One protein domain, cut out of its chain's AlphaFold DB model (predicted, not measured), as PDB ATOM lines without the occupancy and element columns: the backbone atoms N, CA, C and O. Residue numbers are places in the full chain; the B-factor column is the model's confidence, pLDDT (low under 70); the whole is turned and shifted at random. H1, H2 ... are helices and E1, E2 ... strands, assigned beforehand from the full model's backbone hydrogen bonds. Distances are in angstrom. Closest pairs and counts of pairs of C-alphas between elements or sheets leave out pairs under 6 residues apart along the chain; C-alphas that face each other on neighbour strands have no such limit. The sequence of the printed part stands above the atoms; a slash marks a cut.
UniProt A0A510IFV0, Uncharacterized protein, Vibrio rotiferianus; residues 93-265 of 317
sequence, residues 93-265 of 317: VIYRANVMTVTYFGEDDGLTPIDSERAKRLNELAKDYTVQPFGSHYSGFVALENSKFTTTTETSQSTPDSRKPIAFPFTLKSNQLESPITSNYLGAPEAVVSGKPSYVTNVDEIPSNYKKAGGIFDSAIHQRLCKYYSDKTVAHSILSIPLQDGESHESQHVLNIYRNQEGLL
ATOM      1  N   VAL A  93     -15.784 -15.437  93.651       93.44
ATOM      2  CA  VAL A  93     -14.319 -15.359  93.600       93.44
ATOM      3  C   VAL A  93     -13.896 -14.397  92.499       93.44
ATOM      4  O   VAL A  93     -14.292 -14.546  91.342       93.44
ATOM      5  N   ILE A  94     -13.079 -13.420  92.872       94.38
ATOM      6  CA  ILE A  94     -12.557 -12.397  91.975       94.38
ATOM      7  C   ILE A  94     -11.059 -12.610  91.828       94.38
ATOM      8  O   ILE A  94     -10.329 -12.604  92.822       94.38
ATOM      9  N   TYR A  95     -10.618 -12.767  90.583       95.81
ATOM     10  CA  TYR A  95      -9.211 -12.873  90.224       95.81
ATOM     11  C   TYR A  95      -8.714 -11.524  89.751       95.81
ATOM     12  O   TYR A  95      -9.436 -10.763  89.107       95.81
ATOM     13  N   ARG A  96      -7.467 -11.234  90.080       96.19
ATOM     14  CA  ARG A  96      -6.835  -9.961  89.779       96.19
ATOM     15  C   ARG A  96      -5.364 -10.194  89.500       96.19
ATOM     16  O   ARG A  96      -4.767 -11.141  90.019       96.19
ATOM     17  N   ALA A  97      -4.783  -9.301  88.716       97.19
ATOM     18  CA  ALA A  97      -3.347  -9.264  88.525       97.19
ATOM     19  C   ALA A  97      -2.816  -7.841  88.559       97.19
ATOM     20  O   ALA A  97      -3.537  -6.878  88.297       97.19
ATOM     21  N   ASN A  98      -1.546  -7.710  88.922       97.44
ATOM     22  CA  ASN A  98      -0.804  -6.477  88.738       97.44
ATOM     23  C   ASN A  98       0.656  -6.751  88.395       97.44
ATOM     24  O   ASN A  98       1.170  -7.837  88.663       97.44
ATOM     25  N   VAL A  99       1.314  -5.740  87.841       97.81
ATOM     26  CA  VAL A  99       2.768  -5.703  87.700       97.81
ATOM     27  C   VAL A  99       3.330  -4.697  88.693       97.81
ATOM     28  O   VAL A  99       2.915  -3.539  88.714       97.81
ATOM     29  N   MET A 100       4.292  -5.138  89.494       97.88
ATOM     30  CA  MET A 100       5.126  -4.261  90.308       97.88
ATOM     31  C   MET A 100       6.487  -4.066  89.642       97.88
ATOM     32  O   MET A 100       7.057  -5.012  89.101       97.88
ATOM     33  N   THR A 101       7.014  -2.848  89.693       96.50
ATOM     34  CA  THR A 101       8.356  -2.509  89.209       96.50
ATOM     35  C   THR A 101       9.369  -2.725  90.318       96.50
ATOM     36  O   THR A 101       9.131  -2.345  91.465       96.50
ATOM     37  N   VAL A 102      10.503  -3.324  89.973       96.19
ATOM     38  CA  VAL A 102      11.636  -3.500  90.877       96.19
ATOM     39  C   VAL A 102      12.605  -2.345  90.663       96.19
ATOM     40  O   VAL A 102      12.868  -1.919  89.542       96.19
ATOM     41  N   THR A 103      13.100  -1.771  91.749       95.19
ATOM     42  CA  THR A 103      14.116  -0.720  91.721       95.19
ATOM     43  C   THR A 103      15.213  -1.099  92.694       95.19
ATOM     44  O   THR A 103      14.966  -1.169  93.896       95.19
ATOM     45  N   TYR A 104      16.402  -1.351  92.155       94.19
ATOM     46  CA  TYR A 104      17.611  -1.635  92.915       94.19
ATOM     47  C   TYR A 104      18.349  -0.332  93.217       94.19
ATOM     48  O   TYR A 104      18.420   0.563  92.368       94.19
ATOM     49  N   PHE A 105      18.878  -0.222  94.431       93.56
ATOM     50  CA  PHE A 105      19.649   0.933  94.870       93.56
ATOM     51  C   PHE A 105      21.148   0.697  94.751       93.56
ATOM     52  O   PHE A 105      21.639  -0.387  95.064       93.56
ATOM     53  N   GLY A 106      21.859   1.744  94.343       89.75
ATOM     54  CA  GLY A 106      23.311   1.764  94.229       89.75
ATOM     55  C   GLY A 106      23.795   2.930  93.375       89.75
ATOM     56  O   GLY A 106      22.990   3.700  92.852       89.75
ATOM     57  N   GLU A 107      25.115   3.040  93.262       84.12
ATOM     58  CA  GLU A 107      25.802   4.108  92.519       84.12
ATOM     59  C   GLU A 107      26.252   3.661  91.115       84.12
ATOM     60  O   GLU A 107      26.683   4.488  90.316       84.12
ATOM     61  N   ASP A 108      26.167   2.360  90.815       85.25
ATOM     62  CA  ASP A 108      26.578   1.799  89.525       85.25
ATOM     63  C   ASP A 108      25.550   2.076  88.413       85.25
ATOM     64  O   ASP A 108      24.358   2.291  88.665       85.25
ATOM     65  N   ASP A 109      26.008   2.017  87.160       76.88
ATOM     66  CA  ASP A 109      25.164   2.201  85.976       76.88
ATOM     67  C   ASP A 109      23.960   1.240  85.984       76.88
ATOM     68  O   ASP A 109      24.097   0.023  86.096       76.88
ATOM     69  N   GLY A 110      22.757   1.801  85.831       78.75
ATOM     70  CA  GLY A 110      21.497   1.048  85.837       78.75
ATOM     71  C   GLY A 110      20.845   0.902  87.217       78.75
ATOM     72  O   GLY A 110      19.670   0.527  87.285       78.75
ATOM     73  N   LEU A 111      21.543   1.265  88.297       89.12
ATOM     74  CA  LEU A 111      20.979   1.348  89.641       89.12
ATOM     75  C   LEU A 111      20.401   2.742  89.917       89.12
ATOM     76  O   LEU A 111      20.670   3.719  89.221       89.12
ATOM     77  N   THR A 112      19.529   2.829  90.921       92.56
ATOM     78  CA  THR A 112      18.944   4.101  91.356       92.56
ATOM     79  C   THR A 112      19.727   4.656  92.550       92.56
ATOM     80  O   THR A 112      19.719   4.010  93.603       92.56
ATOM     81  N   PRO A 113      20.321   5.862  92.447       94.88
ATOM     82  CA  PRO A 113      20.987   6.503  93.575       94.88
ATOM     83  C   PRO A 113      20.029   6.722  94.742       94.88
ATOM     84  O   PRO A 113      18.851   7.066  94.552       94.88
ATOM     85  N   ILE A 114      20.524   6.523  95.960       93.12
ATOM     86  CA  ILE A 114      19.686   6.497  97.164       93.12
ATOM     87  C   ILE A 114      19.089   7.867  97.513       93.12
ATOM     88  O   ILE A 114      18.007   7.965  98.092       93.12
ATOM     89  N   ASP A 115      19.780   8.935  97.132       92.38
ATOM     90  CA  ASP A 115      19.404  10.328  97.350       92.38
ATOM     91  C   ASP A 115      18.532  10.900  96.217       92.38
ATOM     92  O   ASP A 115      18.044  12.035  96.319       92.38
ATOM     93  N   SER A 116      18.273  10.109  95.171       95.19
ATOM     94  CA  SER A 116      17.438  10.502  94.041       95.19
ATOM     95  C   SER A 116      15.974  10.720  94.437       95.19
ATOM     96  O   SER A 116      15.419  10.080  95.337       95.19
ATOM     97  N   GLU A 117      15.282  11.583  93.690       94.69
ATOM     98  CA  GLU A 117      13.844  11.814  93.877       94.69
ATOM     99  C   GLU A 117      13.008  10.544  93.666       94.69
ATOM    100  O   GLU A 117      11.967  10.368  94.297       94.69
ATOM    101  N   ARG A 118      13.470   9.615  92.816       93.81
ATOM    102  CA  ARG A 118      12.817   8.313  92.636       93.81
ATOM    103  C   ARG A 118      12.900   7.473  93.911       93.81
ATOM    104  O   ARG A 118      11.864   6.983  94.360       93.81
ATOM    105  N   ALA A 119      14.085   7.343  94.509       95.56
ATOM    106  CA  ALA A 119      14.275   6.593  95.749       95.56
ATOM    107  C   ALA A 119      13.432   7.169  96.899       95.56
ATOM    108  O   ALA A 119      12.725   6.422  97.577       95.56
ATOM    109  N   LYS A 120      13.405   8.501  97.052       95.62
ATOM    110  CA  LYS A 120      12.570   9.184  98.057       95.62
ATOM    111  C   LYS A 120      11.077   8.920  97.857       95.62
ATOM    112  O   LYS A 120      10.389   8.576  98.815       95.62
ATOM    113  N   ARG A 121      10.569   9.022  96.620       96.44
ATOM    114  CA  ARG A 121       9.157   8.721  96.312       96.44
ATOM    115  C   ARG A 121       8.788   7.275  96.637       96.44
ATOM    116  O   ARG A 121       7.727   7.035  97.204       96.44
ATOM    117  N   LEU A 122       9.652   6.316  96.303       96.94
ATOM    118  CA  LEU A 122       9.419   4.908  96.629       96.94
ATOM    119  C   LEU A 122       9.436   4.667  98.143       96.94
ATOM    120  O   LEU A 122       8.581   3.945  98.651       96.94
ATOM    121  N   ASN A 123      10.336   5.327  98.874       96.38
ATOM    122  CA  ASN A 123      10.357   5.278 100.332       96.38
ATOM    123  C   ASN A 123       9.071   5.858 100.953       96.38
ATOM    124  O   ASN A 123       8.547   5.282 101.899       96.38
ATOM    125  N   GLU A 124       8.497   6.930 100.397       96.62
ATOM    126  CA  GLU A 124       7.194   7.446 100.849       96.62
ATOM    127  C   GLU A 124       6.051   6.440 100.646       96.62
ATOM    128  O   GLU A 124       5.179   6.306 101.510       96.62
ATOM    129  N   LEU A 125       6.067   5.692  99.537       96.50
ATOM    130  CA  LEU A 125       5.123   4.592  99.299       96.50
ATOM    131  C   LEU A 125       5.362   3.397 100.232       96.50
ATOM    132  O   LEU A 125       4.423   2.661 100.535       96.50
ATOM    133  N   ALA A 126       6.605   3.200 100.675       96.06
ATOM    134  CA  ALA A 126       7.028   2.099 101.532       96.06
ATOM    135  C   ALA A 126       7.092   2.459 103.023       96.06
ATOM    136  O   ALA A 126       7.443   1.596 103.820       96.06
ATOM    137  N   LYS A 127       6.746   3.691 103.425       94.19
ATOM    138  CA  LYS A 127       7.015   4.232 104.773       94.19
ATOM    139  C   LYS A 127       6.479   3.390 105.932       94.19
ATOM    140  O   LYS A 127       7.043   3.388 107.021       94.19
ATOM    141  N   ASP A 128       5.398   2.650 105.694       93.31
ATOM    142  CA  ASP A 128       4.801   1.739 106.671       93.31
ATOM    143  C   ASP A 128       5.609   0.434 106.842       93.31
ATOM    144  O   ASP A 128       5.440  -0.298 107.819       93.31
ATOM    145  N   TYR A 129       6.524   0.136 105.931       93.56
ATOM    146  CA  TYR A 129       7.244  -1.132 105.845       93.56
ATOM    147  C   TYR A 129       8.765  -0.972 105.895       93.56
ATOM    148  O   TYR A 129       9.470  -1.962 105.723       93.56
ATOM    149  N   THR A 130       9.261   0.244 106.145       92.94
ATOM    150  CA  THR A 130      10.687   0.598 106.144       92.94
ATOM    151  C   THR A 130      11.148   1.210 107.460       92.94
ATOM    152  O   THR A 130      10.412   1.976 108.083       92.94
ATOM    153  N   VAL A 131      12.407   0.967 107.814       91.31
ATOM    154  CA  VAL A 131      13.164   1.710 108.834       91.31
ATOM    155  C   VAL A 131      14.057   2.756 108.153       91.31
ATOM    156  O   VAL A 131      14.510   2.543 107.030       91.31
ATOM    157  N   GLN A 132      14.290   3.895 108.815       91.25
ATOM    158  CA  GLN A 132      15.187   4.952 108.333       91.25
ATOM    159  C   GLN A 132      16.575   4.863 108.993       91.25
ATOM    160  O   GLN A 132      16.628   4.593 110.195       91.25
ATOM    161  N   PRO A 133      17.667   5.184 108.270       92.12
ATOM    162  CA  PRO A 133      17.710   5.554 106.850       92.12
ATOM    163  C   PRO A 133      17.582   4.325 105.932       92.12
ATOM    164  O   PRO A 133      18.361   3.382 106.030       92.12
ATOM    165  N   PHE A 134      16.618   4.337 105.005       92.38
ATOM    166  CA  PHE A 134      16.268   3.139 104.221       92.38
ATOM    167  C   PHE A 134      17.435   2.574 103.386       92.38
ATOM    168  O   PHE A 134      17.532   1.359 103.215       92.38
ATOM    169  N   GLY A 135      18.357   3.426 102.931       91.38
ATOM    170  CA  GLY A 135      19.541   3.016 102.168       91.38
ATOM    171  C   GLY A 135      20.559   2.172 102.926       91.38
ATOM    172  O   GLY A 135      21.265   1.383 102.309       91.38
ATOM    173  N   SER A 136      20.609   2.276 104.256       91.69
ATOM    174  CA  SER A 136      21.495   1.435 105.071       91.69
ATOM    175  C   SER A 136      20.911   0.041 105.319       91.69
ATOM    176  O   SER A 136      21.623  -0.845 105.795       91.69
ATOM    177  N   HIS A 137      19.621  -0.158 105.024       91.81
ATOM    178  CA  HIS A 137      18.857  -1.334 105.444       91.81
ATOM    179  C   HIS A 137      18.374  -2.214 104.292       91.81
ATOM    180  O   HIS A 137      18.236  -3.421 104.498       91.81
ATOM    181  N   TYR A 138      18.125  -1.638 103.111       93.81
ATOM    182  CA  TYR A 138      17.447  -2.319 102.006       93.81
ATOM    183  C   TYR A 138      18.205  -2.188 100.685       93.81
ATOM    184  O   TYR A 138      18.799  -1.158 100.386       93.81
ATOM    185  N   SER A 139      18.126  -3.233  99.860       94.50
ATOM    186  CA  SER A 139      18.727  -3.266  98.519       94.50
ATOM    187  C   SER A 139      17.887  -2.556  97.464       94.50
ATOM    188  O   SER A 139      18.379  -2.277  96.375       94.50
ATOM    189  N   GLY A 140      16.613  -2.306  97.754       95.94
ATOM    190  CA  GLY A 140      15.682  -1.746  96.792       95.94
ATOM    191  C   GLY A 140      14.232  -1.855  97.235       95.94
ATOM    192  O   GLY A 140      13.923  -2.304  98.344       95.94
ATOM    193  N   PHE A 141      13.339  -1.473  96.325       97.62
ATOM    194  CA  PHE A 141      11.892  -1.596  96.481       97.62
ATOM    195  C   PHE A 141      11.261  -2.344  95.313       97.62
ATOM    196  O   PHE A 141      11.644  -2.160  94.158       97.62
ATOM    197  N   VAL A 142      10.234  -3.137  95.614       97.81
ATOM    198  CA  VAL A 142       9.255  -3.611  94.634       97.81
ATOM    199  C   VAL A 142       7.957  -2.837  94.840       97.81
ATOM    200  O   VAL A 142       7.430  -2.785  95.954       97.81
ATOM    201  N   ALA A 143       7.471  -2.171  93.794       97.62
ATOM    202  CA  ALA A 143       6.418  -1.171  93.925       97.62
ATOM    203  C   ALA A 143       5.331  -1.283  92.858       97.62
ATOM    204  O   ALA A 143       5.601  -1.379  91.663       97.62
ATOM    205  N   LEU A 144       4.081  -1.181  93.305       96.81
ATOM    206  CA  LEU A 144       2.965  -0.779  92.464       96.81
ATOM    207  C   LEU A 144       2.904   0.749  92.514       96.81
ATOM    208  O   LEU A 144       2.369   1.314  93.463       96.81
ATOM    209  N   GLU A 145       3.492   1.430  91.533       92.75
ATOM    210  CA  GLU A 145       3.569   2.902  91.531       92.75
ATOM    211  C   GLU A 145       2.228   3.564  91.163       92.75
ATOM    212  O   GLU A 145       1.955   4.693  91.562       92.75
ATOM    213  N   ASN A 146       1.382   2.866  90.403       91.69
ATOM    214  CA  ASN A 146       0.053   3.299  89.970       91.69
ATOM    215  C   ASN A 146      -0.769   2.088  89.479       91.69
ATOM    216  O   ASN A 146      -0.253   0.973  89.407       91.69
ATOM    217  N   SER A 147      -2.040   2.294  89.120       91.44
ATOM    218  CA  SER A 147      -2.923   1.222  88.635       91.44
ATOM    219  C   SER A 147      -2.789   0.910  87.135       91.44
ATOM    220  O   SER A 147      -3.522   0.085  86.604       91.44
ATOM    221  N   LYS A 148      -1.839   1.523  86.416       92.50
ATOM    222  CA  LYS A 148      -1.695   1.404  84.950       92.50
ATOM    223  C   LYS A 148      -1.634  -0.045  84.454       92.50
ATOM    224  O   LYS A 148      -2.166  -0.346  83.383       92.50
ATOM    225  N   PHE A 149      -0.983  -0.914  85.230       95.12
ATOM    226  CA  PHE A 149      -0.785  -2.335  84.944       95.12
ATOM    227  C   PHE A 149      -1.475  -3.209  85.989       95.12
ATOM    228  O   PHE A 149      -0.859  -4.089  86.591       95.12
ATOM    229  N   THR A 150      -2.757  -2.941  86.221       95.06
ATOM    230  CA  THR A 150      -3.643  -3.785  87.021       95.06
ATOM    231  C   THR A 150      -4.820  -4.265  86.176       95.06
ATOM    232  O   THR A 150      -5.162  -3.659  85.160       95.06
ATOM    233  N   THR A 151      -5.415  -5.387  86.573       94.81
ATOM    234  CA  THR A 151      -6.619  -5.946  85.948       94.81
ATOM    235  C   THR A 151      -7.413  -6.775  86.959       94.81
ATOM    236  O   THR A 151      -6.868  -7.242  87.969       94.81
ATOM    237  N   THR A 152      -8.701  -6.973  86.690       94.00
ATOM    238  CA  THR A 152      -9.644  -7.707  87.539       94.00
ATOM    239  C   THR A 152     -10.703  -8.408  86.696       94.00
ATOM    240  O   THR A 152     -11.180  -7.860  85.710       94.00
ATOM    241  N   THR A 153     -11.162  -9.581  87.133       91.75
ATOM    242  CA  THR A 153     -12.311 -10.263  86.510       91.75
ATOM    243  C   THR A 153     -13.663  -9.618  86.841       91.75
ATOM    244  O   THR A 153     -14.700 -10.144  86.442       91.75
ATOM    245  N   GLU A 154     -13.688  -8.541  87.632       86.62
ATOM    246  CA  GLU A 154     -14.905  -7.753  87.896       86.62
ATOM    247  C   GLU A 154     -15.314  -6.885  86.707       86.62
ATOM    248  O   GLU A 154     -16.491  -6.554  86.564       86.62
ATOM    249  N   THR A 155     -14.361  -6.521  85.853       80.38
ATOM    250  CA  THR A 155     -14.604  -5.735  84.649       80.38
ATOM    251  C   THR A 155     -14.532  -6.645  83.430       80.38
ATOM    252  O   THR A 155     -13.704  -7.543  83.352       80.38
ATOM    253  N   SER A 156     -15.426  -6.436  82.463       69.56
ATOM    254  CA  SER A 156     -15.411  -7.182  81.193       69.56
ATOM    255  C   SER A 156     -14.315  -6.710  80.238       69.56
ATOM    256  O   SER A 156     -14.024  -7.376  79.248       69.56
ATOM    257  N   GLN A 157     -13.744  -5.542  80.513       74.38
ATOM    258  CA  GLN A 157     -12.621  -4.967  79.796       74.38
ATOM    259  C   GLN A 157     -11.386  -5.036  80.692       74.38
ATOM    260  O   GLN A 157     -11.498  -4.954  81.918       74.38
ATOM    261  N   SER A 158     -10.210  -5.124  80.076       77.38
ATOM    262  CA  SER A 158      -8.899  -5.055  80.728       77.38
ATOM    263  C   SER A 158      -8.567  -3.619  81.170       77.38
ATOM    264  O   SER A 158      -7.525  -3.049  80.844       77.38
ATOM    265  N   THR A 159      -9.502  -2.994  81.887       80.06
ATOM    266  CA  THR A 159      -9.376  -1.657  82.464       80.06
ATOM    267  C   THR A 159      -8.620  -1.714  83.790       80.06
ATOM    268  O   THR A 159      -8.863  -2.637  84.571       80.06
ATOM    269  N   PRO A 160      -7.765  -0.717  84.087       83.56
ATOM    270  CA  PRO A 160      -7.161  -0.555  85.405       83.56
ATOM    271  C   PRO A 160      -8.180  -0.637  86.545       83.56
ATOM    272  O   PRO A 160      -9.257  -0.042  86.471       83.56
ATOM    273  N   ASP A 161      -7.812  -1.320  87.624       80.94
ATOM    274  CA  ASP A 161      -8.565  -1.287  88.878       80.94
ATOM    275  C   ASP A 161      -8.240  -0.022  89.713       80.94
ATOM    276  O   ASP A 161      -7.427   0.829  89.340       80.94
ATOM    277  N   SER A 162      -8.889   0.126  90.871       83.75
ATOM    278  CA  SER A 162      -8.717   1.274  91.777       83.75
ATOM    279  C   SER A 162      -7.603   1.085  92.817       83.75
ATOM    280  O   SER A 162      -7.620   1.713  93.884       83.75
ATOM    281  N   ARG A 163      -6.623   0.211  92.542       84.44
ATOM    282  CA  ARG A 163      -5.503  -0.055  93.452       84.44
ATOM    283  C   ARG A 163      -4.729   1.212  93.782       84.44
ATOM    284  O   ARG A 163      -4.286   1.950  92.905       84.44
ATOM    285  N   LYS A 164      -4.490   1.401  95.077       90.25
ATOM    286  CA  LYS A 164      -3.602   2.455  95.560       90.25
ATOM    287  C   LYS A 164      -2.139   2.044  95.385       90.25
ATOM    288  O   LYS A 164      -1.831   0.864  95.582       90.25
ATOM    289  N   PRO A 165      -1.256   3.007  95.078       95.06
ATOM    290  CA  PRO A 165       0.172   2.761  95.063       95.06
ATOM    291  C   PRO A 165       0.686   2.216  96.396       95.06
ATOM    292  O   PRO A 165       0.205   2.608  97.462       95.06
ATOM    293  N   ILE A 166       1.658   1.314  96.328       95.94
ATOM    294  CA  ILE A 166       2.310   0.703  97.487       95.94
ATOM    295  C   ILE A 166       3.700   0.206  97.093       95.94
ATOM    296  O   ILE A 166       3.899  -0.240  95.962       95.94
ATOM    297  N   ALA A 167       4.646   0.250  98.024       97.44
ATOM    298  CA  ALA A 167       5.978  -0.305  97.832       97.44
ATOM    299  C   ALA A 167       6.397  -1.158  99.032       97.44
ATOM    300  O   ALA A 167       6.016  -0.884 100.170       97.44
ATOM    301  N   PHE A 168       7.190  -2.191  98.763       96.94
ATOM    302  CA  PHE A 168       7.751  -3.081  99.773       96.94
ATOM    303  C   PHE A 168       9.272  -3.150  99.618       96.94
ATOM    304  O   PHE A 168       9.751  -3.332  98.493       96.94
ATOM    305  N   PRO A 169      10.043  -2.994 100.708       95.75
ATOM    306  CA  PRO A 169      11.487  -3.173 100.650       95.75
ATOM    307  C   PRO A 169      11.859  -4.630 100.407       95.75
ATOM    308  O   PRO A 169      11.137  -5.541 100.805       95.75
ATOM    309  N   PHE A 170      13.030  -4.838  99.818       94.56
ATOM    310  CA  PHE A 170      13.696  -6.135  99.786       94.56
ATOM    311  C   PHE A 170      15.193  -5.971 100.066       94.56
ATOM    312  O   PHE A 170      15.759  -4.881  99.987       94.56
ATOM    313  N   THR A 171      15.843  -7.066 100.438       92.56
ATOM    314  CA  THR A 171      17.267  -7.129 100.770       92.56
ATOM    315  C   THR A 171      17.905  -8.334 100.097       92.56
ATOM    316  O   THR A 171      17.534  -9.482 100.360       92.56
ATOM    317  N   LEU A 172      18.887  -8.070  99.243       90.50
ATOM    318  CA  LEU A 172      19.721  -9.079  98.606       90.50
ATOM    319  C   LEU A 172      20.865  -9.462  99.540       90.50
ATOM    320  O   LEU A 172      21.530  -8.601 100.112       90.50
ATOM    321  N   LYS A 173      21.146 -10.763  99.649       82.81
ATOM    322  CA  LYS A 173      22.282 -11.261 100.445       82.81
ATOM    323  C   LYS A 173      23.640 -10.828  99.885       82.81
ATOM    324  O   LYS A 173      24.618 -10.820 100.622       82.81
ATOM    325  N   SER A 174      23.701 -10.528  98.589       80.50
ATOM    326  CA  SER A 174      24.903 -10.064  97.895       80.50
ATOM    327  C   SER A 174      25.240  -8.600  98.182       80.50
ATOM    328  O   SER A 174      26.404  -8.229  98.048       80.50
ATOM    329  N   ASN A 175      24.269  -7.772  98.591       80.00
ATOM    330  CA  ASN A 175      24.527  -6.359  98.863       80.00
ATOM    331  C   ASN A 175      25.241  -6.187 100.207       80.00
ATOM    332  O   ASN A 175      24.799  -6.691 101.240       80.00
ATOM    333  N   GLN A 176      26.321  -5.408 100.200       80.94
ATOM    334  CA  GLN A 176      27.062  -5.039 101.405       80.94
ATOM    335  C   GLN A 176      26.418  -3.817 102.070       80.94
ATOM    336  O   GLN A 176      26.912  -2.699 101.966       80.94
ATOM    337  N   LEU A 177      25.276  -4.033 102.720       85.94
ATOM    338  CA  LEU A 177      24.572  -2.990 103.469       85.94
ATOM    339  C   LEU A 177      25.197  -2.793 104.855       85.94
ATOM    340  O   LEU A 177      25.637  -3.752 105.488       85.94
ATOM    341  N   GLU A 178      25.184  -1.555 105.350       86.62
ATOM    342  CA  GLU A 178      25.733  -1.201 106.665       86.62
ATOM    343  C   GLU A 178      24.964  -1.864 107.818       86.62
ATOM    344  O   GLU A 178      25.551  -2.289 108.812       86.62
ATOM    345  N   SER A 179      23.636  -1.942 107.715       87.88
ATOM    346  CA  SER A 179      22.765  -2.472 108.768       87.88
ATOM    347  C   SER A 179      21.549  -3.185 108.164       87.88
ATOM    348  O   SER A 179      20.428  -2.706 108.310       87.88
ATOM    349  N   PRO A 180      21.723  -4.316 107.459       87.19
ATOM    350  CA  PRO A 180      20.647  -4.945 106.695       87.19
ATOM    351  C   PRO A 180      19.454  -5.353 107.571       87.19
ATOM    352  O   PRO A 180      19.623  -5.969 108.628       87.19
ATOM    353  N   ILE A 181      18.236  -5.075 107.093       86.12
ATOM    354  CA  ILE A 181      16.987  -5.561 107.693       86.12
ATOM    355  C   ILE A 181      16.288  -6.465 106.687       86.12
ATOM    356  O   ILE A 181      15.867  -6.028 105.621       86.12
ATOM    357  N   THR A 182      16.118  -7.739 107.035       82.75
ATOM    358  CA  THR A 182      15.473  -8.706 106.145       82.75
ATOM    359  C   THR A 182      13.960  -8.475 106.083       82.75
ATOM    360  O   THR A 182      13.198  -8.997 106.892       82.75
ATOM    361  N   SER A 183      13.529  -7.715 105.075       84.62
ATOM    362  CA  SER A 183      12.118  -7.445 104.750       84.62
ATOM    363  C   SER A 183      11.630  -8.209 103.510       84.62
ATOM    364  O   SER A 183      10.737  -7.757 102.802       84.62
ATOM    365  N   ASN A 184      12.204  -9.384 103.244       90.00
ATOM    366  CA  ASN A 184      11.858 -10.226 102.092       90.00
ATOM    367  C   ASN A 184      10.541 -10.970 102.349       90.00
ATOM    368  O   ASN A 184      10.518 -12.169 102.606       90.00
ATOM    369  N   TYR A 185       9.437 -10.227 102.369       91.19
ATOM    370  CA  TYR A 185       8.106 -10.773 102.601       91.19
ATOM    371  C   TYR A 185       7.730 -11.786 101.511       91.19
ATOM    372  O   TYR A 185       8.031 -11.570 100.332       91.19
ATOM    373  N   LEU A 186       7.010 -12.851 101.892       94.62
ATOM    374  CA  LEU A 186       6.421 -13.777 100.921       94.62
ATOM    375  C   LEU A 186       5.580 -13.010  99.887       94.62
ATOM    376  O   LEU A 186       4.878 -12.051 100.217       94.62
ATOM    377  N   GLY A 187       5.638 -13.460  98.635       96.25
ATOM    378  CA  GLY A 187       5.041 -12.769  97.495       96.25
ATOM    379  C   GLY A 187       6.101 -12.002  96.708       96.25
ATOM    380  O   GLY A 187       7.155 -12.551  96.394       96.25
ATOM    381  N   ALA A 188       5.820 -10.747  96.351       97.31
ATOM    382  CA  ALA A 188       6.664 -10.012  95.413       97.31
ATOM    383  C   ALA A 188       8.114  -9.798  95.892       97.31
ATOM    384  O   ALA A 188       9.011 -10.073  95.097       97.31
ATOM    385  N   PRO A 189       8.390  -9.381  97.146       96.12
ATOM    386  CA  PRO A 189       9.770  -9.223  97.614       96.12
ATOM    387  C   PRO A 189      10.572 -10.529  97.562       96.12
ATOM    388  O   PRO A 189      11.682 -10.547  97.036       96.12
ATOM    389  N   GLU A 190      10.003 -11.639  98.039       95.50
ATOM    390  CA  GLU A 190      10.657 -12.954  97.974       95.50
ATOM    391  C   GLU A 190      10.867 -13.429  96.526       95.50
ATOM    392  O   GLU A 190      11.905 -14.012  96.210       95.50
ATOM    393  N   ALA A 191       9.927 -13.141  95.619       96.56
ATOM    394  CA  ALA A 191      10.077 -13.461  94.200       96.56
ATOM    395  C   ALA A 191      11.268 -12.728  93.558       96.56
ATOM    396  O   ALA A 191      12.010 -13.333  92.784       96.56
ATOM    397  N   VAL A 192      11.489 -11.457  93.923       95.31
ATOM    398  CA  VAL A 192      12.671 -10.689  93.492       95.31
ATOM    399  C   VAL A 192      13.949 -11.342  94.008       95.31
ATOM    400  O   VAL A 192      14.843 -11.649  93.225       95.31
ATOM    401  N   VAL A 193      14.038 -11.578  95.320       93.19
ATOM    402  CA  VAL A 193      15.290 -12.018  95.959       93.19
ATOM    403  C   VAL A 193      15.665 -13.451  95.586       93.19
ATOM    404  O   VAL A 193      16.847 -13.765  95.447       93.19
ATOM    405  N   SER A 194      14.679 -14.333  95.432       93.06
ATOM    406  CA  SER A 194      14.915 -15.731  95.063       93.06
ATOM    407  C   SER A 194      15.094 -15.944  93.557       93.06
ATOM    408  O   SER A 194      15.592 -16.999  93.154       93.06
ATOM    409  N   GLY A 195      14.649 -14.990  92.729       92.69
ATOM    410  CA  GLY A 195      14.550 -15.143  91.276       92.69
ATOM    411  C   GLY A 195      13.574 -16.243  90.843       92.69
ATOM    412  O   GLY A 195      13.642 -16.717  89.711       92.69
ATOM    413  N   LYS A 196      12.688 -16.695  91.740       94.00
ATOM    414  CA  LYS A 196      11.729 -17.784  91.513       94.00
ATOM    415  C   LYS A 196      10.311 -17.350  91.881       94.00
ATOM    416  O   LYS A 196      10.143 -16.413  92.658       94.00
ATOM    417  N   PRO A 197       9.271 -18.030  91.367       96.56
ATOM    418  CA  PRO A 197       7.911 -17.771  91.810       96.56
ATOM    419  C   PRO A 197       7.757 -17.956  93.326       96.56
ATOM    420  O   PRO A 197       8.174 -18.975  93.876       96.56
ATOM    421  N   SER A 198       7.114 -16.992  93.985       97.31
ATOM    422  CA  SER A 198       6.730 -17.063  95.396       97.31
ATOM    423  C   SER A 198       5.223 -17.250  95.503       97.31
ATOM    424  O   SER A 198       4.452 -16.478  94.933       97.31
ATOM    425  N   TYR A 199       4.795 -18.236  96.284       97.69
ATOM    426  CA  TYR A 199       3.384 -18.536  96.513       97.69
ATOM    427  C   TYR A 199       2.986 -18.274  97.966       97.69
ATOM    428  O   TYR A 199       3.755 -18.545  98.886       97.69
ATOM    429  N   VAL A 200       1.778 -17.748  98.149       97.56
ATOM    430  CA  VAL A 200       1.142 -17.481  99.437       97.56
ATOM    431  C   VAL A 200      -0.239 -18.125  99.413       97.56
ATOM    432  O   VAL A 200      -1.148 -17.623  98.743       97.56
ATOM    433  N   THR A 201      -0.405 -19.223 100.151       96.06
ATOM    434  CA  THR A 201      -1.687 -19.938 100.263       96.06
ATOM    435  C   THR A 201      -2.724 -19.079 100.977       96.06
ATOM    436  O   THR A 201      -3.877 -19.002 100.547       96.06
ATOM    437  N   ASN A 202      -2.293 -18.411 102.049       95.88
ATOM    438  CA  ASN A 202      -3.093 -17.495 102.845       95.88
ATOM    439  C   ASN A 202      -2.259 -16.257 103.226       95.88
ATOM    440  O   ASN A 202      -1.179 -16.382 103.794       95.88
ATOM    441  N   VAL A 203      -2.755 -15.050 102.937       96.12
ATOM    442  CA  VAL A 203      -2.057 -13.776 103.224       96.12
ATOM    443  C   VAL A 203      -1.675 -13.569 104.696       96.12
ATOM    444  O   VAL A 203      -0.732 -12.829 104.974       96.12
ATOM    445  N   ASP A 204      -2.323 -14.265 105.636       94.50
ATOM    446  CA  ASP A 204      -1.949 -14.270 107.060       94.50
ATOM    447  C   ASP A 204      -0.532 -14.856 107.295       94.50
ATOM    448  O   ASP A 204       0.118 -14.597 108.319       94.50
ATOM    449  N   GLU A 205      -0.008 -15.620 106.331       94.81
ATOM    450  CA  GLU A 205       1.358 -16.144 106.336       94.81
ATOM    451  C   GLU A 205       2.409 -15.047 106.148       94.81
ATOM    452  O   GLU A 205       3.523 -15.205 106.641       94.81
ATOM    453  N   ILE A 206       2.077 -13.925 105.499       94.75
ATOM    454  CA  ILE A 206       3.046 -12.866 105.186       94.75
ATOM    455  C   ILE A 206       3.568 -12.187 106.471       94.75
ATOM    456  O   ILE A 206       4.781 -12.233 106.713       94.75
ATOM    457  N   PRO A 207       2.717 -11.634 107.366       93.12
ATOM    458  CA  PRO A 207       3.186 -11.121 108.658       93.12
ATOM    459  C   PRO A 207       3.846 -12.205 109.526       93.12
ATOM    460  O   PRO A 207       4.834 -11.950 110.219       93.12
ATOM    461  N   SER A 208       3.323 -13.435 109.467       90.81
ATOM    462  CA  SER A 208       3.852 -14.574 110.225       90.81
ATOM    463  C   SER A 208       5.267 -14.958 109.789       90.81
ATOM    464  O   SER A 208       6.091 -15.325 110.628       90.81
ATOM    465  N   ASN A 209       5.552 -14.874 108.488       89.12
ATOM    466  CA  ASN A 209       6.866 -15.106 107.911       89.12
ATOM    467  C   ASN A 209       7.840 -13.996 108.313       89.12
ATOM    468  O   ASN A 209       8.923 -14.318 108.790       89.12
ATOM    469  N   TYR A 210       7.425 -12.724 108.266       87.50
ATOM    470  CA  TYR A 210       8.259 -11.605 108.723       87.50
ATOM    471  C   TYR A 210       8.748 -11.791 110.167       87.50
ATOM    472  O   TYR A 210       9.927 -11.621 110.462       87.50
ATOM    473  N   LYS A 211       7.871 -12.249 111.069       83.69
ATOM    474  CA  LYS A 211       8.245 -12.549 112.462       83.69
ATOM    475  C   LYS A 211       9.288 -13.674 112.591       83.69
ATOM    476  O   LYS A 211       9.995 -13.739 113.594       83.69
ATOM    477  N   LYS A 212       9.358 -14.581 111.613       81.94
ATOM    478  CA  LYS A 212      10.228 -15.770 111.609       81.94
ATOM    479  C   LYS A 212      11.482 -15.611 110.744       81.94
ATOM    480  O   LYS A 212      12.369 -16.449 110.863       81.94
ATOM    481  N   ALA A 213      11.559 -14.581 109.898       71.12
ATOM    482  CA  ALA A 213      12.546 -14.454 108.821       71.12
ATOM    483  C   ALA A 213      14.013 -14.330 109.288       71.12
ATOM    484  O   ALA A 213      14.922 -14.450 108.471       71.12
ATOM    485  N   GLY A 214      14.260 -14.176 110.595       60.12
ATOM    486  CA  GLY A 214      15.594 -13.936 111.144       60.12
ATOM    487  C   GLY A 214      16.068 -12.508 110.849       60.12
ATOM    488  O   GLY A 214      15.758 -11.942 109.808       60.12
ATOM    489  N   GLY A 215      16.787 -11.893 111.788       68.69
ATOM    490  CA  GLY A 215      17.219 -10.490 111.694       68.69
ATOM    491  C   GLY A 215      16.524  -9.565 112.697       68.69
ATOM    492  O   GLY A 215      15.950 -10.021 113.690       68.69
ATOM    493  N   ILE A 216      16.624  -8.254 112.462       75.12
ATOM    494  CA  ILE A 216      16.034  -7.216 113.319       75.12
ATOM    495  C   ILE A 216      14.518  -7.192 113.100       75.12
ATOM    496  O   ILE A 216      14.041  -6.846 112.022       75.12
ATOM    497  N   PHE A 217      13.762  -7.551 114.136       83.12
ATOM    498  CA  PHE A 217      12.303  -7.503 114.121       83.12
ATOM    499  C   PHE A 217      11.796  -6.136 114.585       83.12
ATOM    500  O   PHE A 217      11.989  -5.760 115.743       83.12
ATOM    501  N   ASP A 218      11.076  -5.436 113.711       87.38
ATOM    502  CA  ASP A 218      10.322  -4.235 114.072       87.38
ATOM    503  C   ASP A 218       8.838  -4.575 114.307       87.38
ATOM    504  O   ASP A 218       8.113  -4.993 113.395       87.38
ATOM    505  N   SER A 219       8.368  -4.377 115.544       89.56
ATOM    506  CA  SER A 219       6.989  -4.687 115.940       89.56
ATOM    507  C   SER A 219       5.940  -3.797 115.274       89.56
ATOM    508  O   SER A 219       4.811  -4.240 115.060       89.56
ATOM    509  N   ALA A 220       6.286  -2.548 114.952       91.62
ATOM    510  CA  ALA A 220       5.370  -1.609 114.322       91.62
ATOM    511  C   ALA A 220       5.159  -1.967 112.844       91.62
ATOM    512  O   ALA A 220       4.017  -1.965 112.377       91.62
ATOM    513  N   ILE A 221       6.223  -2.366 112.133       92.12
ATOM    514  CA  ILE A 221       6.124  -2.930 110.776       92.12
ATOM    515  C   ILE A 221       5.232  -4.175 110.793       92.12
ATOM    516  O   ILE A 221       4.284  -4.260 110.014       92.12
ATOM    517  N   HIS A 222       5.461  -5.105 111.727       92.50
ATOM    518  CA  HIS A 222       4.632  -6.308 111.849       92.50
ATOM    519  C   HIS A 222       3.146  -5.972 112.052       92.50
ATOM    520  O   HIS A 222       2.284  -6.543 111.386       92.50
ATOM    521  N   GLN A 223       2.820  -5.020 112.934       94.44
ATOM    522  CA  GLN A 223       1.435  -4.605 113.164       94.44
ATOM    523  C   GLN A 223       0.791  -3.991 111.909       94.44
ATOM    524  O   GLN A 223      -0.383  -4.251 111.633       94.44
ATOM    525  N   ARG A 224       1.544  -3.200 111.135       95.00
ATOM    526  CA  ARG A 224       1.062  -2.613 109.876       95.00
ATOM    527  C   ARG A 224       0.850  -3.671 108.797       95.00
ATOM    528  O   ARG A 224      -0.183  -3.626 108.135       95.00
ATOM    529  N   LEU A 225       1.730  -4.671 108.700       93.94
ATOM    530  CA  LEU A 225       1.529  -5.840 107.836       93.94
ATOM    531  C   LEU A 225       0.261  -6.612 108.225       93.94
ATOM    532  O   LEU A 225      -0.571  -6.882 107.361       93.94
ATOM    533  N   CYS A 226       0.055  -6.907 109.515       94.94
ATOM    534  CA  CYS A 226      -1.177  -7.550 109.990       94.94
ATOM    535  C   CYS A 226      -2.424  -6.744 109.614       94.94
ATOM    536  O   CYS A 226      -3.413  -7.314 109.168       94.94
ATOM    537  N   LYS A 227      -2.384  -5.415 109.774       95.25
ATOM    538  CA  LYS A 227      -3.500  -4.543 109.400       95.25
ATOM    539  C   LYS A 227      -3.755  -4.576 107.892       95.25
ATOM    540  O   LYS A 227      -4.905  -4.719 107.490       95.25
ATOM    541  N   TYR A 228      -2.710  -4.466 107.075       93.44
ATOM    542  CA  TYR A 228      -2.823  -4.454 105.617       93.44
ATOM    543  C   TYR A 228      -3.416  -5.760 105.070       93.44
ATOM    544  O   TYR A 228      -4.370  -5.717 104.300       93.44
ATOM    545  N   TYR A 229      -2.917  -6.913 105.523       94.31
ATOM    546  CA  TYR A 229      -3.370  -8.225 105.045       94.31
ATOM    547  C   TYR A 229      -4.630  -8.760 105.744       94.31
ATOM    548  O   TYR A 229      -5.149  -9.801 105.353       94.31
ATOM    549  N   SER A 230      -5.165  -8.042 106.740       93.31
ATOM    550  CA  SER A 230      -6.439  -8.414 107.377       93.31
ATOM    551  C   SER A 230      -7.652  -8.258 106.451       93.31
ATOM    552  O   SER A 230      -8.664  -8.934 106.648       93.31
ATOM    553  N   ASP A 231      -7.557  -7.395 105.435       90.38
ATOM    554  CA  ASP A 231      -8.607  -7.205 104.436       90.38
ATOM    555  C   ASP A 231      -8.521  -8.264 103.325       90.38
ATOM    556  O   ASP A 231      -7.821  -8.119 102.319       90.38
ATOM    557  N   LYS A 232      -9.298  -9.334 103.501       89.12
ATOM    558  CA  LYS A 232      -9.360 -10.475 102.574       89.12
ATOM    559  C   LYS A 232     -10.286 -10.240 101.377       89.12
ATOM    560  O   LYS A 232     -10.405 -11.114 100.521       89.12
ATOM    561  N   THR A 233     -10.934  -9.074 101.275       86.56
ATOM    562  CA  THR A 233     -11.823  -8.760 100.139       86.56
ATOM    563  C   THR A 233     -11.048  -8.598  98.828       86.56
ATOM    564  O   THR A 233     -11.576  -8.842  97.738       86.56
ATOM    565  N   VAL A 234      -9.771  -8.231  98.938       86.62
ATOM    566  CA  VAL A 234      -8.897  -7.935  97.804       86.62
ATOM    567  C   VAL A 234      -8.024  -9.134  97.434       86.62
ATOM    568  O   VAL A 234      -8.018  -9.554  96.273       86.62
ATOM    569  N   ALA A 235      -7.282  -9.675  98.400       92.19
ATOM    570  CA  ALA A 235      -6.390 -10.810  98.207       92.19
ATOM    571  C   ALA A 235      -6.373 -11.687  99.462       92.19
ATOM    572  O   ALA A 235      -6.235 -11.189 100.574       92.19
ATOM    573  N   HIS A 236      -6.475 -12.995  99.260       95.44
ATOM    574  CA  HIS A 236      -6.364 -14.006 100.308       95.44
ATOM    575  C   HIS A 236      -5.343 -15.085  99.925       95.44
ATOM    576  O   HIS A 236      -4.644 -15.567 100.804       95.44
ATOM    577  N   SER A 237      -5.141 -15.364  98.635       96.94
ATOM    578  CA  SER A 237      -3.986 -16.123  98.124       96.94
ATOM    579  C   SER A 237      -3.299 -15.381  96.979       96.94
ATOM    580  O   SER A 237      -3.960 -14.648  96.237       96.94
ATOM    581  N   ILE A 238      -1.976 -15.536  96.861       98.00
ATOM    582  CA  ILE A 238      -1.125 -14.778  95.928       98.00
ATOM    583  C   ILE A 238      -0.087 -15.703  95.284       98.00
ATOM    584  O   ILE A 238       0.576 -16.481  95.961       98.00
ATOM    585  N   LEU A 239       0.094 -15.566  93.974       98.44
ATOM    586  CA  LEU A 239       1.232 -16.068  93.217       98.44
ATOM    587  C   LEU A 239       2.003 -14.873  92.648       98.44
ATOM    588  O   LEU A 239       1.462 -14.104  91.855       98.44
ATOM    589  N   SER A 240       3.266 -14.735  93.033       98.56
ATOM    590  CA  SER A 240       4.182 -13.712  92.532       98.56
ATOM    591  C   SER A 240       5.235 -14.361  91.640       98.56
ATOM    592  O   SER A 240       5.911 -15.291  92.071       98.56
ATOM    593  N   ILE A 241       5.380 -13.890  90.406       98.00
ATOM    594  CA  ILE A 241       6.287 -14.435  89.393       98.00
ATOM    595  C   ILE A 241       7.272 -13.331  88.998       98.00
ATOM    596  O   ILE A 241       6.830 -12.287  88.506       98.00
ATOM    597  N   PRO A 242       8.584 -13.524  89.196       96.25
ATOM    598  CA  PRO A 242       9.572 -12.563  88.731       96.25
ATOM    599  C   PRO A 242       9.610 -12.545  87.201       96.25
ATOM    600  O   PRO A 242       9.570 -13.592  86.554       96.25
ATOM    601  N   LEU A 243       9.686 -11.348  86.629       94.50
ATOM    602  CA  LEU A 243       9.864 -11.124  85.200       94.50
ATOM    603  C   LEU A 243      11.286 -10.599  84.993       94.50
ATOM    604  O   LEU A 243      11.607  -9.467  85.368       94.50
ATOM    605  N   GLN A 244      12.137 -11.458  84.444       82.50
ATOM    606  CA  GLN A 244      13.527 -11.140  84.135       82.50
ATOM    607  C   GLN A 244      13.614 -10.547  82.729       82.50
ATOM    608  O   GLN A 244      12.886 -10.980  81.829       82.50
ATOM    609  N   ASP A 245      14.516  -9.586  82.533       66.75
ATOM    610  CA  ASP A 245      15.042  -9.369  81.190       66.75
ATOM    611  C   ASP A 245      16.031 -10.506  80.884       66.75
ATOM    612  O   ASP A 245      16.684 -11.053  81.774       66.75
ATOM    613  N   GLY A 246      16.075 -10.959  79.633       57.38
ATOM    614  CA  GLY A 246      16.883 -12.118  79.249       57.38
ATOM    615  C   GLY A 246      18.401 -11.910  79.366       57.38
ATOM    616  O   GLY A 246      19.136 -12.831  79.018       57.38
ATOM    617  N   GLU A 247      18.867 -10.736  79.810       60.94
ATOM    618  CA  GLU A 247      20.276 -10.323  79.795       60.94
ATOM    619  C   GLU A 247      20.901 -10.260  81.197       60.94
ATOM    620  O   GLU A 247      22.000 -10.770  81.399       60.94
ATOM    621  N   SER A 248      20.214  -9.663  82.173       63.16
ATOM    622  CA  SER A 248      20.767  -9.368  83.503       63.16
ATOM    623  C   SER A 248      20.523 -10.468  84.538       63.16
ATOM    624  O   SER A 248      21.125 -10.439  85.608       63.16
ATOM    625  N   HIS A 249      19.632 -11.431  84.255       67.19
ATOM    626  CA  HIS A 249      19.059 -12.376  85.233       67.19
ATOM    627  C   HIS A 249      18.378 -11.711  86.451       67.19
ATOM    628  O   HIS A 249      17.790 -12.409  87.284       67.19
ATOM    629  N   GLU A 250      18.402 -10.381  86.556       79.94
ATOM    630  CA  GLU A 250      17.734  -9.622  87.597       79.94
ATOM    631  C   GLU A 250      16.263  -9.420  87.240       79.94
ATOM    632  O   GLU A 250      15.862  -9.258  86.084       79.94
ATOM    633  N   SER A 251      15.418  -9.432  88.267       87.31
ATOM    634  CA  SER A 251      13.993  -9.180  88.073       87.31
ATOM    635  C   SER A 251      13.781  -7.680  87.920       87.31
ATOM    636  O   SER A 251      14.015  -6.946  88.878       87.31
ATOM    637  N   GLN A 252      13.323  -7.222  86.755       91.56
ATOM    638  CA  GLN A 252      12.934  -5.819  86.541       91.56
ATOM    639  C   GLN A 252      11.492  -5.567  86.994       91.56
ATOM    640  O   GLN A 252      11.125  -4.465  87.408       91.56
ATOM    641  N   HIS A 253      10.662  -6.611  86.948       96.00
ATOM    642  CA  HIS A 253       9.263  -6.558  87.340       96.00
ATOM    643  C   HIS A 253       8.844  -7.834  88.074       96.00
ATOM    644  O   HIS A 253       9.490  -8.876  87.975       96.00
ATOM    645  N   VAL A 254       7.724  -7.762  88.788       97.94
ATOM    646  CA  VAL A 254       7.046  -8.925  89.366       97.94
ATOM    647  C   VAL A 254       5.583  -8.905  88.957       97.94
ATOM    648  O   VAL A 254       4.865  -7.944  89.232       97.94
ATOM    649  N   LEU A 255       5.134  -9.989  88.332       98.25
ATOM    650  CA  LEU A 255       3.725 -10.260  88.101       98.25
ATOM    651  C   LEU A 255       3.111 -10.844  89.371       98.25
ATOM    652  O   LEU A 255       3.552 -11.882  89.850       98.25
ATOM    653  N   ASN A 256       2.052 -10.231  89.880       98.38
ATOM    654  CA  ASN A 256       1.248 -10.784  90.962       98.38
ATOM    655  C   ASN A 256      -0.104 -11.223  90.411       98.38
ATOM    656  O   ASN A 256      -0.816 -10.392  89.855       98.38
ATOM    657  N   ILE A 257      -0.482 -12.482  90.620       98.12
ATOM    658  CA  ILE A 257      -1.830 -13.012  90.382       98.12
ATOM    659  C   ILE A 257      -2.415 -13.422  91.728       98.12
ATOM    660  O   ILE A 257      -1.769 -14.123  92.501       98.12
ATOM    661  N   TYR A 258      -3.625 -12.984  92.040       96.81
ATOM    662  CA  TYR A 258      -4.216 -13.227  93.352       96.81
ATOM    663  C   TYR A 258      -5.741 -13.197  93.292       96.81
ATOM    664  O   TYR A 258      -6.343 -12.661  92.356       96.81
ATOM    665  N   ARG A 259      -6.373 -13.780  94.313       95.88
ATOM    666  CA  ARG A 259      -7.835 -13.835  94.447       95.88
ATOM    667  C   ARG A 259      -8.278 -13.628  95.892       95.88
ATOM    668  O   ARG A 259      -7.494 -13.826  96.816       95.88
ATOM    669  N   ASN A 260      -9.545 -13.280  96.096       95.12
ATOM    670  CA  ASN A 260     -10.179 -13.075  97.410       95.12
ATOM    671  C   ASN A 260     -10.621 -14.381  98.118       95.12
ATOM    672  O   ASN A 260     -11.556 -14.376  98.913       95.12
ATOM    673  N   GLN A 261      -9.968 -15.502  97.805       95.50
ATOM    674  CA  GLN A 261     -10.140 -16.806  98.452       95.50
ATOM    675  C   GLN A 261      -8.753 -17.430  98.665       95.50
ATOM    676  O   GLN A 261      -7.863 -17.247  97.830       95.50
ATOM    677  N   GLU A 262      -8.538 -18.154  99.757       94.69
ATOM    678  CA  GLU A 262      -7.295 -18.908  99.974       94.69
ATOM    679  C   GLU A 262      -7.091 -20.022  98.939       94.69
ATOM    680  O   GLU A 262      -8.021 -20.407  98.224       94.69
ATOM    681  N   GLY A 263      -5.857 -20.510  98.831       93.06
ATOM    682  CA  GLY A 263      -5.569 -21.760  98.133       93.06
ATOM    683  C   GLY A 263      -5.606 -21.714  96.604       93.06
ATOM    684  O   GLY A 263      -5.946 -22.722  95.989       93.06
ATOM    685  N   LEU A 264      -5.312 -20.571  95.964       94.12
ATOM    686  CA  LEU A 264      -5.222 -20.459  94.493       94.12
ATOM    687  C   LEU A 264      -4.341 -21.566  93.900       94.12
ATOM    688  O   LEU A 264      -3.256 -21.819  94.422       94.12
ATOM    689  N   LEU A 265      -4.793 -22.191  92.808       92.88
ATOM    690  CA  LEU A 265      -4.099 -23.303  92.144       92.88
ATOM    691  C   LEU A 265      -3.922 -24.528  93.063       92.88
ATOM    692  O   LEU A 265      -2.829 -25.096  93.151       92.88
TER     693      LEU A 265
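Overview. This is residues 93 to 265 of the 317 residues of an uncharacterized protein of Vibrio rotiferianus (UniProt A0A510IFV0). A twisted antiparallel sheet of seven strands curls round the short helix H2, and H1 lies across E2 and E4, which stand between H1 and H2. A helical hairpin, H3 and H4, sits to one side of this body, off the sheet. The printed part has 173 residues, with four named helices and seven named strands in the order E1 H1 E2 E3 E4 H2 E5 H3 H4 E6 E7; the class is mixed, helices and strands, with under half of the residues, 79, in named elements. The sheet is branched at E1, whose neighbours are E2, E3 and E7. The whole is compact, with a radius of gyration of the C-alphas of 15.5 A and spans of 46 by 35 by 26 A.

Along the chain. The longest strand by residues, E1, covers residues 95 to 104, 29.2 A from C-alpha 95 at (-9.211, -12.873, 90.224) to C-alpha 104. E2 is residues 140 to 144, E3 150 to 152, E4 166 to 170 and E5 198 to 200. E6, residues 237 to 244, is 23.0 A long, and E7, residues 251 to 259, is 23.2 A long, ending at C-alpha 259 at (-7.835, -13.835, 94.447). H1 is residues 117 to 126, 14.1 A long; H2 is 188 to 194, H3 205 to 212, and H4 219 to 229, 15.4 A long.

Arrangement. E2 and E3 lie on one side of E1, and E7 on the other side. The pairing is staggered: E3 is beside residues 95 to 98 of E1, with N 97 and O 151 at 3.0 A, and E2 beside residues 100 to 104, with N 101 and O 143 at 2.8 A. E1 and E7 are antiparallel, with N 98 and O 256 within hydrogen-bond range at 2.9 A. E4 is antiparallel to E2, with N 144 and O 166 at 2.8 A. E6 and E7 form a hairpin, with N 241 and O 255 within hydrogen-bond range at 2.8 A; E7 lies on one side of E6 and the edge strand E5 on the other side, with N 198 and O 240 within hydrogen-bond range at 2.8 A. The sheet curls round H2; the C-alphas of Ala 188 and Ser 240 are 5.3 A apart, the closest of H2 and E6, and those of Phe 170 and Pro 189 are 5.4 A apart, the closest of E4 and H2. H1 is on the sheet at a height of 8.6 A, over E2 and E4, and runs across the strands at 70 degrees to E2 on the local plane. H3 and H4 touch, closest at the C-alphas of Pro 207 and Leu 225, 5.6 A, with a shallow tilt of 13 degrees, opposite ways. Neither is on the sheet. In H1, H2, H3 and H4 every O i to N i+4 pair is within hydrogen-bond range.

Size, cuts and confidence. The two C-alphas farthest apart are those of Ser 156 and Glu 178, 48.8 A. The printed part has no cut. Long links join E1 to H1, H1 to E2, E3 to E4 and E4 to H2. The mean pLDDT of the printed part is 90.7; residue 156, residues 214 to 215 and residues 245 to 249 are under 70.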